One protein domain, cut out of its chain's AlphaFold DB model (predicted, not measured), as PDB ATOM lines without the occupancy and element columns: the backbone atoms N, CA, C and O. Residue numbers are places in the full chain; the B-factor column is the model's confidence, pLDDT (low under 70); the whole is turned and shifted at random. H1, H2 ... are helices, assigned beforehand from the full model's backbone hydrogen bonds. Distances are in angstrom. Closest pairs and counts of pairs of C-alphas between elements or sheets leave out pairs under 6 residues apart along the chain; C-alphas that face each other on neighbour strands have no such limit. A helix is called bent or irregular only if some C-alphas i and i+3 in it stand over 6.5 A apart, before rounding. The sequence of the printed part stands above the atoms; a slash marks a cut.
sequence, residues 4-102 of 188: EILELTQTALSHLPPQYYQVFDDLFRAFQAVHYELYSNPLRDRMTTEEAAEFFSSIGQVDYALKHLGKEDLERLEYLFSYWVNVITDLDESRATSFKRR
ATOM      1  N   GLU A   4      42.364 -30.410  39.321       92.69
ATOM      2  CA  GLU A   4      43.582 -30.374  38.513       92.69
ATOM      3  C   GLU A   4      43.313 -29.703  37.163       92.69
ATOM      4  O   GLU A   4      44.044 -28.807  36.750       92.69
ATOM      5  N   ILE A   5      42.193 -30.036  36.521       93.75
ATOM      6  CA  ILE A   5      41.799 -29.439  35.238       93.75
ATOM      7  C   ILE A   5      41.499 -27.946  35.365       93.75
ATOM      8  O   ILE A   5      41.824 -27.179  34.459       93.75
ATOM      9  N   LEU A   6      40.898 -27.508  36.473       93.38
ATOM     10  CA  LEU A   6      40.651 -26.083  36.710       93.38
ATOM     11  C   LEU A   6      41.963 -25.306  36.872       93.38
ATOM     12  O   LEU A   6      42.123 -24.234  36.289       93.38
ATOM     13  N   GLU A   7      42.920 -25.863  37.613       95.12
ATOM     14  CA  GLU A   7      44.249 -25.270  37.795       95.12
ATOM     15  C   GLU A   7      45.050 -25.261  36.478       95.12
ATOM     16  O   GLU A   7      45.657 -24.243  36.127       95.12
ATOM     17  N   LEU A   8      44.983 -26.341  35.692       94.88
ATOM     18  CA  LEU A   8      45.575 -26.417  34.352       94.88
ATOM     19  C   LEU A   8      44.947 -25.406  33.391       94.88
ATOM     20  O   LEU A   8      45.667 -24.758  32.633       94.88
ATOM     21  N   THR A   9      43.627 -25.221  33.460       95.81
ATOM     22  CA  THR A   9      42.904 -24.218  32.669       95.81
ATOM     23  C   THR A   9      43.413 -22.818  32.994       95.81
ATOM     24  O   THR A   9      43.832 -22.090  32.097       95.81
ATOM     25  N   GLN A  10      43.466 -22.451  34.278       95.75
ATOM     26  CA  GLN A  10      43.954 -21.135  34.696       95.75
ATOM     27  C   GLN A  10      45.419 -20.908  34.292       95.75
ATOM     28  O   GLN A  10      45.782 -19.806  33.873       95.75
ATOM     29  N   THR A  11      46.245 -21.953  34.384       95.56
ATOM     30  CA  THR A  11      47.651 -21.918  33.965       95.56
ATOM     31  C   THR A  11      47.763 -21.681  32.461       95.56
ATOM     32  O   THR A  11      48.452 -20.749  32.049       95.56
ATOM     33  N   ALA A  12      47.045 -22.448  31.638       95.06
ATOM     34  CA  ALA A  12      47.039 -22.281  30.186       95.06
ATOM     35  C   ALA A  12      46.584 -20.874  29.776       95.06
ATOM     36  O   ALA A  12      47.254 -20.229  28.972       95.06
ATOM     37  N   LEU A  13      45.512 -20.359  30.389       96.38
ATOM     38  CA  LEU A  13      45.017 -19.006  30.132       96.38
ATOM     39  C   LEU A  13      46.047 -17.924  30.491       96.38
ATOM     40  O   LEU A  13      46.156 -16.933  29.776       96.38
ATOM     41  N   SER A  14      46.836 -18.114  31.554       95.69
ATOM     42  CA  SER A  14      47.857 -17.139  31.973       95.69
ATOM     43  C   SER A  14      49.014 -16.969  30.978       95.69
ATOM     44  O   SER A  14      49.699 -15.947  31.011       95.69
ATOM     45  N   HIS A  15      49.223 -17.949  30.093       94.44
ATOM     46  CA  HIS A  15      50.244 -17.897  29.045       94.44
ATOM     47  C   HIS A  15      49.751 -17.241  27.750       94.44
ATOM     48  O   HIS A  15      50.571 -16.887  26.904       94.44
ATOM     49  N   LEU A  16      48.438 -17.040  27.598       95.56
ATOM     50  CA  LEU A  16      47.872 -16.485  26.375       95.56
ATOM     51  C   LEU A  16      48.184 -14.990  26.215       95.56
ATOM     52  O   LEU A  16      48.219 -14.242  27.199       95.56
ATOM     53  N   PRO A  17      48.307 -14.504  24.966       94.94
ATOM     54  CA  PRO A  17      48.293 -13.076  24.692       94.94
ATOM     55  C   PRO A  17      47.037 -12.414  25.293       94.94
ATOM     56  O   PRO A  17      45.934 -12.947  25.118       94.94
ATOM     57  N   PRO A  18      47.151 -11.240  25.948       94.69
ATOM     58  CA  PRO A  18      46.034 -10.618  26.664       94.69
ATOM     59  C   PRO A  18      44.774 -10.409  25.817       94.69
ATOM     60  O   PRO A  18      43.666 -10.515  26.335       94.69
ATOM     61  N   GLN A  19      44.924 -10.163  24.510       94.25
ATOM     62  CA  GLN A  19      43.787  -9.984  23.604       94.25
ATOM     63  C   GLN A  19      42.937 -11.249  23.403       94.25
ATOM     64  O   GLN A  19      41.799 -11.139  22.959       94.25
ATOM     65  N   TYR A  20      43.472 -12.437  23.709       94.75
ATOM     66  CA  TYR A  20      42.769 -13.713  23.564       94.75
ATOM     67  C   TYR A  20      42.330 -14.313  24.901       94.75
ATOM     68  O   TYR A  20      41.526 -15.238  24.905       94.75
ATOM     69  N   TYR A  21      42.798 -13.787  26.036       94.75
ATOM     70  CA  TYR A  21      42.453 -14.323  27.354       94.75
ATOM     71  C   TYR A  21      40.935 -14.449  27.547       94.75
ATOM     72  O   TYR A  21      40.440 -15.527  27.867       94.75
ATOM     73  N   GLN A  22      40.193 -13.361  27.304       94.50
ATOM     74  CA  GLN A  22      38.766 -13.308  27.625       94.50
ATOM     75  C   GLN A  22      37.948 -14.322  26.821       94.50
ATOM     76  O   GLN A  22      37.099 -15.001  27.385       94.50
ATOM     77  N   VAL A  23      38.237 -14.478  25.524       95.06
ATOM     78  CA  VAL A  23      37.476 -15.396  24.663       95.06
ATOM     79  C   VAL A  23      37.645 -16.859  25.088       95.06
ATOM     80  O   VAL A  23      36.683 -17.624  25.028       95.06
ATOM     81  N   PHE A  24      38.831 -17.254  25.561       95.62
ATOM     82  CA  PHE A  24      39.047 -18.608  26.078       95.62
ATOM     83  C   PHE A  24      38.548 -18.775  27.520       95.62
ATOM     84  O   PHE A  24      38.028 -19.841  27.841       95.62
ATOM     85  N   ASP A  25      38.639 -17.750  28.377       95.12
ATOM     86  CA  ASP A  25      38.036 -17.780  29.721       95.12
ATOM     87  C   ASP A  25      36.515 -17.989  29.632       95.12
ATOM     88  O   ASP A  25      35.981 -18.899  30.268       95.12
ATOM     89  N   ASP A  26      35.831 -17.232  28.771       94.44
ATOM     90  CA  ASP A  26      34.388 -17.364  28.536       94.44
ATOM     91  C   ASP A  26      34.021 -18.767  28.038       94.44
ATOM     92  O   ASP A  26      33.060 -19.380  28.504       94.44
ATOM     93  N   LEU A  27      34.823 -19.314  27.128       95.50
ATOM     94  CA  LEU A  27      34.624 -20.649  26.580       95.50
ATOM     95  C   LEU A  27      34.790 -21.758  27.626       95.50
ATOM     96  O   LEU A  27      33.956 -22.661  27.706       95.50
ATOM     97  N   PHE A  28      35.834 -21.704  28.455       95.75
ATOM     98  CA  PHE A  28      36.008 -22.694  29.520       95.75
ATOM     99  C   PHE A  28      34.960 -22.543  30.623       95.75
ATOM    100  O   PHE A  28      34.534 -23.550  31.192       95.75
ATOM    101  N   ARG A  29      34.482 -21.323  30.895       94.50
ATOM    102  CA  ARG A  29      33.311 -21.106  31.758       94.50
ATOM    103  C   ARG A  29      32.051 -21.723  31.160       94.50
ATOM    104  O   ARG A  29      31.294 -22.339  31.906       94.50
ATOM    105  N   ALA A  30      31.850 -21.622  29.848       95.62
ATOM    106  CA  ALA A  30      30.732 -22.271  29.167       95.62
ATOM    107  C   ALA A  30      30.801 -23.800  29.299       95.62
ATOM    108  O   ALA A  30      29.818 -24.413  29.710       95.62
ATOM    109  N   PHE A  31      31.967 -24.421  29.072       96.06
ATOM    110  CA  PHE A  31      32.145 -25.860  29.317       96.06
ATOM    111  C   PHE A  31      31.832 -26.248  30.768       96.06
ATOM    112  O   PHE A  31      31.088 -27.199  31.012       96.06
ATOM    113  N   GLN A  32      32.351 -25.495  31.741       95.38
ATOM    114  CA  GLN A  32      32.080 -25.739  33.159       95.38
ATOM    115  C   GLN A  32      30.591 -25.615  33.495       95.38
ATOM    116  O   GLN A  32      30.073 -26.441  34.249       95.38
ATOM    117  N   ALA A  33      29.903 -24.617  32.933       95.12
ATOM    118  CA  ALA A  33      28.478 -24.397  33.137       95.12
ATOM    119  C   ALA A  33      27.639 -25.533  32.537       95.12
ATOM    120  O   ALA A  33      26.804 -26.096  33.241       95.12
ATOM    121  N   VAL A  34      27.923 -25.941  31.295       96.12
ATOM    122  CA  VAL A  34      27.276 -27.087  30.632       96.12
ATOM    123  C   VAL A  34      27.463 -28.363  31.448       96.12
ATOM    124  O   VAL A  34      26.500 -29.068  31.749       96.12
ATOM    125  N   HIS A  35      28.700 -28.651  31.856       96.12
ATOM    126  CA  HIS A  35      28.987 -29.813  32.685       96.12
ATOM    127  C   HIS A  35      28.234 -29.753  34.021       96.12
ATOM    128  O   HIS A  35      27.656 -30.750  34.447       96.12
ATOM    129  N   TYR A  36      28.248 -28.604  34.704       95.44
ATOM    130  CA  TYR A  36      27.555 -28.430  35.980       95.44
ATOM    131  C   TYR A  36      26.047 -28.654  35.844       95.44
ATOM    132  O   TYR A  36      25.458 -29.363  36.658       95.44
ATOM    133  N   GLU A  37      25.441 -28.097  34.803       95.00
ATOM    134  CA  GLU A  37      24.021 -28.226  34.498       95.00
ATOM    135  C   GLU A  37      23.629 -29.697  34.266       95.00
ATOM    136  O   GLU A  37      22.740 -30.228  34.933       95.00
ATOM    137  N   LEU A  38      24.367 -30.413  33.413       96.38
ATOM    138  CA  LEU A  38      24.147 -31.846  33.188       96.38
ATOM    139  C   LEU A  38      24.402 -32.680  34.454       96.38
ATOM    140  O   LEU A  38      23.677 -33.635  34.745       96.38
ATOM    141  N   TYR A  39      25.434 -32.349  35.227       95.88
ATOM    142  CA  TYR A  39      25.819 -33.116  36.410       95.88
ATOM    143  C   TYR A  39      24.806 -32.957  37.549       95.88
ATOM    144  O   TYR A  39      24.377 -33.958  38.125       95.88
ATOM    145  N   SER A  40      24.412 -31.718  37.846       95.81
ATOM    146  CA  SER A  40      23.532 -31.373  38.969       95.81
ATOM    147  C   SER A  40      22.070 -31.759  38.741       95.81
ATOM    148  O   SER A  40      21.354 -31.992  39.712       95.81
ATOM    149  N   ASN A  41      21.654 -31.924  37.481       95.31
ATOM    150  CA  ASN A  41      20.303 -32.333  37.112       95.31
ATOM    151  C   ASN A  41      20.297 -33.785  36.578       95.31
ATOM    152  O   ASN A  41      20.283 -34.027  35.379       95.31
ATOM    153  N   PRO A  42      20.277 -34.830  37.425       94.69
ATOM    154  CA  PRO A  42      20.288 -36.219  36.943       94.69
ATOM    155  C   PRO A  42      18.998 -36.642  36.224       94.69
ATOM    156  O   PRO A  42      18.965 -37.678  35.552       94.69
ATOM    157  N   LEU A  43      17.924 -35.862  36.381       94.94
ATOM    158  CA  LEU A  43      16.636 -36.127  35.752       94.94
ATOM    159  C   LEU A  43      16.440 -35.419  34.407       94.94
ATOM    160  O   LEU A  43      15.526 -35.808  33.686       94.94
ATOM    161  N   ARG A  44      17.277 -34.452  34.016       94.69
ATOM    162  CA  ARG A  44      17.117 -33.832  32.693       94.69
ATOM    163  C   ARG A  44      17.457 -34.807  31.565       94.69
ATOM    164  O   ARG A  44      18.188 -35.783  31.763       94.69
ATOM    165  N   ASP A  45      16.909 -34.518  30.391       96.12
ATOM    166  CA  ASP A  45      17.417 -35.060  29.134       96.12
ATOM    167  C   ASP A  45      18.737 -34.360  28.764       96.12
ATOM    168  O   ASP A  45      19.226 -33.468  29.473       96.12
ATOM    169  N   ARG A  46      19.322 -34.779  27.649       95.81
ATOM    170  CA  ARG A  46      20.475 -34.131  27.038       95.81
ATOM    171  C   ARG A  46      20.258 -32.649  26.734       95.81
ATOM    172  O   ARG A  46      19.134 -32.148  26.759       95.81
ATOM    173  N   MET A  47      21.351 -31.952  26.454       94.75
ATOM    174  CA  MET A  47      21.326 -30.564  26.009       94.75
ATOM    175  C   MET A  47      20.570 -30.441  24.685       94.75
ATOM    176  O   MET A  47      20.793 -31.229  23.760       94.75
ATOM    177  N   THR A  48      19.674 -29.461  24.583       95.12
ATOM    178  CA  THR A  48      19.064 -29.131  23.293       95.12
ATOM    179  C   THR A  48      20.060 -28.386  22.409       95.12
ATOM    180  O   THR A  48      21.069 -27.844  22.870       95.12
ATOM    181  N   THR A  49      19.778 -28.346  21.106       92.00
ATOM    182  CA  THR A  49      20.596 -27.585  20.155       92.00
ATOM    183  C   THR A  49      20.594 -26.096  20.502       92.00
ATOM    184  O   THR A  49      21.621 -25.434  20.384       92.00
ATOM    185  N   GLU A  50      19.449 -25.580  20.946       93.25
ATOM    186  CA  GLU A  50      19.261 -24.186  21.338       93.25
ATOM    187  C   GLU A  50      20.083 -23.851  22.589       93.25
ATOM    188  O   GLU A  50      20.860 -22.900  22.560       93.25
ATOM    189  N   GLU A  51      19.997 -24.675  23.641       92.12
ATOM    190  CA  GLU A  51      20.791 -24.489  24.862       92.12
ATOM    191  C   GLU A  51      22.298 -24.521  24.548       92.12
ATOM    192  O   GLU A  51      23.055 -23.653  24.984       92.12
ATOM    193  N   ALA A  52      22.749 -25.488  23.739       90.19
ATOM    194  CA  ALA A  52      24.150 -25.578  23.336       90.19
ATOM    195  C   ALA A  52      24.608 -24.334  22.547       90.19
ATOM    196  O   ALA A  52      25.707 -23.825  22.777       90.19
ATOM    197  N   ALA A  53      23.773 -23.814  21.643       90.88
ATOM    198  CA  ALA A  53      24.084 -22.610  20.876       90.88
ATOM    199  C   ALA A  53      24.211 -21.360  21.764       90.88
ATOM    200  O   ALA A  53      25.056 -20.505  21.494       90.88
ATOM    201  N   GLU A  54      23.421 -21.263  22.835       90.44
ATOM    202  CA  GLU A  54      23.521 -20.174  23.810       90.44
ATOM    203  C   GLU A  54      24.850 -20.223  24.579       90.44
ATOM    204  O   GLU A  54      25.577 -19.222  24.618       90.44
ATOM    205  N   PHE A  55      25.219 -21.395  25.112       87.75
ATOM    206  CA  PHE A  55      26.481 -21.581  25.843       87.75
ATOM    207  C   PHE A  55      27.712 -21.289  24.981       87.75
ATOM    208  O   PHE A  55      28.680 -20.703  25.462       87.75
ATOM    209  N   PHE A  56      27.676 -21.663  23.700       89.31
ATOM    210  CA  PHE A  56      28.806 -21.521  22.778       89.31
ATOM    211  C   PHE A  56      28.612 -20.401  21.748       89.31
ATOM    212  O   PHE A  56      29.186 -20.437  20.660       89.31
ATOM    213  N   SER A  57      27.860 -19.359  22.104       86.31
ATOM    214  CA  SER A  57      27.610 -18.196  21.237       86.31
ATOM    215  C   SER A  57      28.892 -17.487  20.760       86.31
ATOM    216  O   SER A  57      28.924 -16.919  19.666       86.31
ATOM    217  N   SER A  58      29.985 -17.584  21.523       82.38
ATOM    218  CA  SER A  58      31.298 -17.008  21.190       82.38
ATOM    219  C   SER A  58      32.198 -17.901  20.320       82.38
ATOM    220  O   SER A  58      33.341 -17.524  20.055       82.38
ATOM    221  N   ILE A  59      31.729 -19.060  19.832       85.31
ATOM    222  CA  ILE A  59      32.581 -20.043  19.131       85.31
ATOM    223  C   ILE A  59      33.306 -19.469  17.900       85.31
ATOM    224  O   ILE A  59      34.447 -19.833  17.618       85.31
ATOM    225  N   GLY A  60      32.699 -18.503  17.201       86.19
ATOM    226  CA  GLY A  60      33.337 -17.830  16.064       86.19
ATOM    227  C   GLY A  60      34.565 -16.996  16.455       86.19
ATOM    228  O   GLY A  60      35.529 -16.922  15.694       86.19
ATOM    229  N   GLN A  61      34.567 -16.400  17.651       90.81
ATOM    230  CA  GLN A  61      35.719 -15.646  18.162       90.81
ATOM    231  C   GLN A  61      36.864 -16.586  18.565       90.81
ATOM    232  O   GLN A  61      38.034 -16.245  18.389       90.81
ATOM    233  N   VAL A  62      36.528 -17.786  19.048       93.06
ATOM    234  CA  VAL A  62      37.495 -18.838  19.390       93.06
ATOM    235  C   VAL A  62      38.236 -19.317  18.142       93.06
ATOM    236  O   VAL A  62      39.464 -19.352  18.148       93.06
ATOM    237  N   ASP A  63      37.521 -19.627  17.053       92.56
ATOM    238  CA  ASP A  63      38.137 -20.053  15.782       92.56
ATOM    239  C   ASP A  63      39.107 -18.994  15.235       92.56
ATOM    240  O   ASP A  63      40.216 -19.311  14.794       92.56
ATOM    241  N   TYR A  64      38.723 -17.717  15.322       93.56
ATOM    242  CA  TYR A  64      39.617 -16.621  14.967       93.56
ATOM    243  C   TYR A  64      40.867 -16.598  15.856       93.56
ATOM    244  O   TYR A  64      41.978 -16.519  15.329       93.56
ATOM    245  N   ALA A  65      40.717 -16.690  17.179       94.19
ATOM    246  CA  ALA A  65      41.839 -16.647  18.113       94.19
ATOM    247  C   ALA A  65      42.819 -17.813  17.898       94.19
ATOM    248  O   ALA A  65      44.024 -17.581  17.799       94.19
ATOM    249  N   LEU A  66      42.317 -19.040  17.720       94.56
ATOM    250  CA  LEU A  66      43.136 -20.234  17.474       94.56
ATOM    251  C   LEU A  66      44.065 -20.072  16.260       94.56
ATOM    252  O   LEU A  66      45.226 -20.463  16.313       94.56
ATOM    253  N   LYS A  67      43.609 -19.424  15.182       95.00
ATOM    254  CA  LYS A  67      44.427 -19.191  13.973       95.00
ATOM    255  C   LYS A  67      45.622 -18.254  14.186       95.00
ATOM    256  O   LYS A  67      46.499 -18.201  13.327       95.00
ATOM    257  N   HIS A  68      45.647 -17.511  15.289       95.50
ATOM    258  CA  HIS A  68      46.662 -16.496  15.584       95.50
ATOM    259  C   HIS A  68      47.526 -16.841  16.808       95.50
ATOM    260  O   HIS A  68      48.392 -16.050  17.183       95.50
ATOM    261  N   LEU A  69      47.307 -18.003  17.432       95.38
ATOM    262  CA  LEU A  69      48.096 -18.467  18.570       95.38
ATOM    263  C   LEU A  69      49.373 -19.197  18.140       95.38
ATOM    264  O   LEU A  69      49.463 -19.780  17.059       95.38
ATOM    265  N   GLY A  70      50.375 -19.166  19.023       95.19
ATOM    266  CA  GLY A  70      51.596 -19.950  18.868       95.19
ATOM    267  C   GLY A  70      51.356 -21.438  19.127       95.19
ATOM    268  O   GLY A  70      50.408 -21.827  19.805       95.19
ATOM    269  N   LYS A  71      52.257 -22.285  18.617       94.25
ATOM    270  CA  LYS A  71      52.141 -23.747  18.715       94.25
ATOM    271  C   LYS A  71      51.982 -24.251  20.157       94.25
ATOM    272  O   LYS A  71      51.140 -25.102  20.402       94.25
ATOM    273  N   GLU A  72      52.762 -23.722  21.097       92.56
ATOM    274  CA  GLU A  72      52.701 -24.177  22.492       92.56
ATOM    275  C   GLU A  72      51.354 -23.862  23.160       92.56
ATOM    276  O   GLU A  72      50.843 -24.664  23.939       92.56
ATOM    277  N   ASP A  73      50.760 -22.706  22.854       93.75
ATOM    278  CA  ASP A  73      49.449 -22.328  23.388       93.75
ATOM    279  C   ASP A  73      48.344 -23.201  22.797       93.75
ATOM    280  O   ASP A  73      47.441 -23.625  23.516       93.75
ATOM    281  N   LEU A  74      48.454 -23.528  21.506       94.31
ATOM    282  CA  LEU A  74      47.549 -24.463  20.843       94.31
ATOM    283  C   LEU A  74      47.597 -25.851  21.482       94.31
ATOM    284  O   LEU A  74      46.543 -26.398  21.780       94.31
ATOM    285  N   GLU A  75      48.788 -26.388  21.758       93.31
ATOM    286  CA  GLU A  75      48.943 -27.698  22.407       93.31
ATOM    287  C   GLU A  75      48.314 -27.719  23.815       93.31
ATOM    288  O   GLU A  75      47.612 -28.668  24.171       93.31
ATOM    289  N   ARG A  76      48.505 -26.654  24.613       91.75
ATOM    290  CA  ARG A  76      47.886 -26.528  25.950       91.75
ATOM    291  C   ARG A  76      46.360 -26.482  25.863       91.75
ATOM    292  O   ARG A  76      45.675 -27.147  26.641       91.75
ATOM    293  N   LEU A  77      45.827 -25.693  24.932       95.06
ATOM    294  CA  LEU A  77      44.388 -25.541  24.743       95.06
ATOM    295  C   LEU A  77      43.749 -26.820  24.193       95.06
ATOM    296  O   LEU A  77      42.699 -27.215  24.688       95.06
ATOM    297  N   GLU A  78      44.371 -27.489  23.221       93.69
ATOM    298  CA  GLU A  78      43.861 -28.718  22.594       93.69
ATOM    299  C   GLU A  78      43.613 -29.828  23.623       93.69
ATOM    300  O   GLU A  78      42.566 -30.482  23.592       93.69
ATOM    301  N   TYR A  79      44.535 -30.001  24.573       93.19
ATOM    302  CA  TYR A  79      44.359 -30.949  25.670       93.19
ATOM    303  C   TYR A  79      43.117 -30.622  26.515       93.19
ATOM    304  O   TYR A  79      42.274 -31.490  26.751       93.19
ATOM    305  N   LEU A  80      42.970 -29.358  26.928       95.94
ATOM    306  CA  LEU A  80      41.842 -28.903  27.745       95.94
ATOM    307  C   LEU A  80      40.511 -29.004  26.992       95.94
ATOM    308  O   LEU A  80      39.512 -29.437  27.564       95.94
ATOM    309  N   PHE A  81      40.499 -28.647  25.707       95.06
ATOM    310  CA  PHE A  81      39.347 -28.817  24.827       95.06
ATOM    311  C   PHE A  81      38.913 -30.271  24.752       95.06
ATOM    312  O   PHE A  81      37.748 -30.576  24.989       95.06
ATOM    313  N   SER A  82      39.860 -31.160  24.458       95.12
ATOM    314  CA  SER A  82      39.596 -32.592  24.337       95.12
ATOM    315  C   SER A  82      39.033 -33.155  25.637       95.12
ATOM    316  O   SER A  82      38.044 -33.884  25.614       95.12
ATOM    317  N   TYR A  83      39.606 -32.771  26.780       95.69
ATOM    318  CA  TYR A  83      39.084 -33.155  28.087       95.69
ATOM    319  C   TYR A  83      37.624 -32.714  28.272       95.69
ATOM    320  O   TYR A  83      36.761 -33.546  28.556       95.69
ATOM    321  N   TRP A  84      37.329 -31.421  28.093       96.06
ATOM    322  CA  TRP A  84      35.990 -30.881  28.340       96.06
ATOM    323  C   TRP A  84      34.947 -31.448  27.384       96.06
ATOM    324  O   TRP A  84      33.868 -31.833  27.831       96.06
ATOM    325  N   VAL A  85      35.276 -31.548  26.094       95.12
ATOM    326  CA  VAL A  85      34.393 -32.135  25.082       95.12
ATOM    327  C   VAL A  85      34.060 -33.579  25.438       95.12
ATOM    328  O   VAL A  85      32.882 -33.929  25.421       95.12
ATOM    329  N   ASN A  86      35.047 -34.394  25.814       96.62
ATOM    330  CA  ASN A  86      34.806 -35.795  26.162       96.62
ATOM    331  C   ASN A  86      33.912 -35.918  27.399       96.62
ATOM    332  O   ASN A  86      32.874 -36.570  27.343       96.62
ATOM    333  N   VAL A  87      34.251 -35.227  28.493       96.31
ATOM    334  CA  VAL A  87      33.483 -35.325  29.745       96.31
ATOM    335  C   VAL A  87      32.045 -34.827  29.571       96.31
ATOM    336  O   VAL A  87      31.116 -35.422  30.118       96.31
ATOM    337  N   ILE A  88      31.838 -33.749  28.811       96.62
ATOM    338  CA  ILE A  88      30.495 -33.232  28.524       96.62
ATOM    339  C   ILE A  88      29.727 -34.187  27.617       96.62
ATOM    340  O   ILE A  88      28.576 -34.481  27.918       96.62
ATOM    341  N   THR A  89      30.347 -34.690  26.547       96.50
ATOM    342  CA  THR A  89      29.691 -35.602  25.596       96.50
ATOM    343  C   THR A  89      29.265 -36.894  26.287       96.50
ATOM    344  O   THR A  89      28.101 -37.280  26.190       96.50
ATOM    345  N   ASP A  90      30.155 -37.509  27.067       97.50
ATOM    346  CA  ASP A  90      29.857 -38.734  27.815       97.50
ATOM    347  C   ASP A  90      28.700 -38.519  28.802       97.50
ATOM    348  O   ASP A  90      27.791 -39.349  28.934       97.50
ATOM    349  N   LEU A  91      28.711 -37.385  29.508       97.12
ATOM    350  CA  LEU A  91      27.660 -37.048  30.457       97.12
ATOM    351  C   LEU A  91      26.329 -36.769  29.749       97.12
ATOM    352  O   LEU A  91      25.288 -37.239  30.208       97.12
ATOM    353  N   ASP A  92      26.354 -36.054  28.629       97.81
ATOM    354  CA  ASP A  92      25.186 -35.747  27.806       97.81
ATOM    355  C   ASP A  92      24.530 -37.021  27.246       97.81
ATOM    356  O   ASP A  92      23.319 -37.223  27.376       97.81
ATOM    357  N   GLU A  93      25.326 -37.952  26.715       97.88
ATOM    358  CA  GLU A  93      24.850 -39.256  26.240       97.88
ATOM    359  C   GLU A  93      24.289 -40.125  27.373       97.88
ATOM    360  O   GLU A  93      23.265 -40.810  27.216       97.88
ATOM    361  N   SER A  94      24.923 -40.075  28.545       97.38
ATOM    362  CA  SER A  94      24.431 -40.735  29.754       97.38
ATOM    363  C   SER A  94      23.068 -40.180  30.187       97.38
ATOM    364  O   SER A  94      22.164 -40.957  30.535       97.38
ATOM    365  N   ARG A  95      22.864 -38.856  30.104       97.56
ATOM    366  CA  ARG A  95      21.563 -38.210  30.353       97.56
ATOM    367  C   ARG A  95      20.524 -38.624  29.323       97.56
ATOM    368  O   ARG A  95      19.474 -39.113  29.737       97.56
ATOM    369  N   ALA A  96      20.844 -38.576  28.029       97.31
ATOM    370  CA  ALA A  96      19.951 -39.030  26.959       97.31
ATOM    371  C   ALA A  96      19.463 -40.470  27.183       97.31
ATOM    372  O   ALA A  96      18.272 -40.789  27.105       97.31
ATOM    373  N   THR A  97      20.398 -41.362  27.511       96.81
ATOM    374  CA  THR A  97      20.102 -42.776  27.754       96.81
ATOM    375  C   THR A  97      19.219 -42.953  28.986       96.81
ATOM    376  O   THR A  97      18.220 -43.678  28.940       96.81
ATOM    377  N   SER A  98      19.558 -42.283  30.087       95.62
ATOM    378  CA  SER A  98      18.818 -42.373  31.350       95.62
ATOM    379  C   SER A  98      17.410 -41.791  31.231       95.62
ATOM    380  O   SER A  98      16.452 -42.411  31.694       95.62
ATOM    381  N   PHE A  99      17.268 -40.649  30.557       96.88
ATOM    382  CA  PHE A  99      15.986 -40.007  30.290       96.88
ATOM    383  C   PHE A  99      15.092 -40.892  29.418       96.88
ATOM    384  O   PHE A  99      13.952 -41.181  29.787       96.88
ATOM    385  N   LYS A 100      15.629 -41.445  28.319       96.38
ATOM    386  CA  LYS A 100      14.898 -42.391  27.460       96.38
ATOM    387  C   LYS A 100      14.399 -43.610  28.240       96.38
ATOM    388  O   LYS A 100      13.252 -44.019  28.055       96.38
ATOM    389  N   ARG A 101      15.237 -44.191  29.108       95.69
ATOM    390  CA  ARG A 101      14.835 -45.308  29.982       95.69
ATOM    391  C   ARG A 101      13.716 -44.886  30.927       95.69
ATOM    392  O   ARG A 101      12.704 -45.577  31.000       95.69
ATOM    393  N   ARG A 102      13.860 -43.740  31.599       95.94
ATOM    394  CA  ARG A 102      12.845 -43.220  32.522       95.94
ATOM    395  C   ARG A 102      11.511 -43.005  31.829       95.94
ATOM    396  O   ARG A 102      10.513 -43.499  32.330       95.94
TER     397      ARG A 102
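AT A GLANCE: This is residues 4 to 102 of the 188 residues of the protein "RING-type E3 ubiquitin transferase" of Puccinia graminis f. sp. tritici (UniProt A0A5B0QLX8). What is the main picture? An elongated bundle: the long helix H5 runs beside the helical hairpin of H1 and H2, and two short helices, H3 and H4, follow each other along the side of H2 away from H1. How is it made up? The 99 printed residues hold five named helices, H1 to H5 in order, and no named strand: all helix. How compact is it? It is only just compact, close to loose, with a radius of gyration of the C-alphas of 14.7 A and spans of 47 by 27 by 17 A.

IN THESE COORDINATES: Where is the longest helix? H5, residues 71 to 102, covers 46.0 A and ends at C-alpha 102 (12.845, -43.220, 32.522). Where are the others? H2, residues 18 to 40, covers 33.0 A and is irregular, C-alphas 19 and 22 being 7.2 A apart. H1, residues 4 to 15, covers 17.0 A from C-alpha 4 (43.582, -30.374, 38.513); H3 is residues 49 to 55, 10.2 A, and H4 residues 59 to 66, 10.7 A.

HOW THE PARTS SIT: What touches the hub, H2? H5 touches it at a shallow tilt of 21 degrees, the same way, closest at the C-alphas of His 35 and Ile 88, 5.6 A. H4 touches it at Tyr 20 and Ala 65, closest C-alphas 6.3 A apart; H1 touches it at a shallow tilt of 16 degrees, opposite ways, with C-alphas of Leu 13 and Tyr 21 closest, 6.0 A. H3 only just touches it, with 3 pairs of C-alphas within 8 A, closest Ala 30 and Phe 55, 5.4 A. How do the backbones stand? Every O i to N i+4 pair is within hydrogen-bond range in H3 and H4, against 7 of 8 in H1, 17 of 19 in H2 and 27 of 28 in H5.

THE WHOLE: How far does it reach? The two C-alphas farthest apart, of Gly 70 and Arg 102, are 47.2 A apart. Are there cuts, long links or weak spots? The printed part has no cut, no link is long, and no printed residue is under 70 in pLDDT.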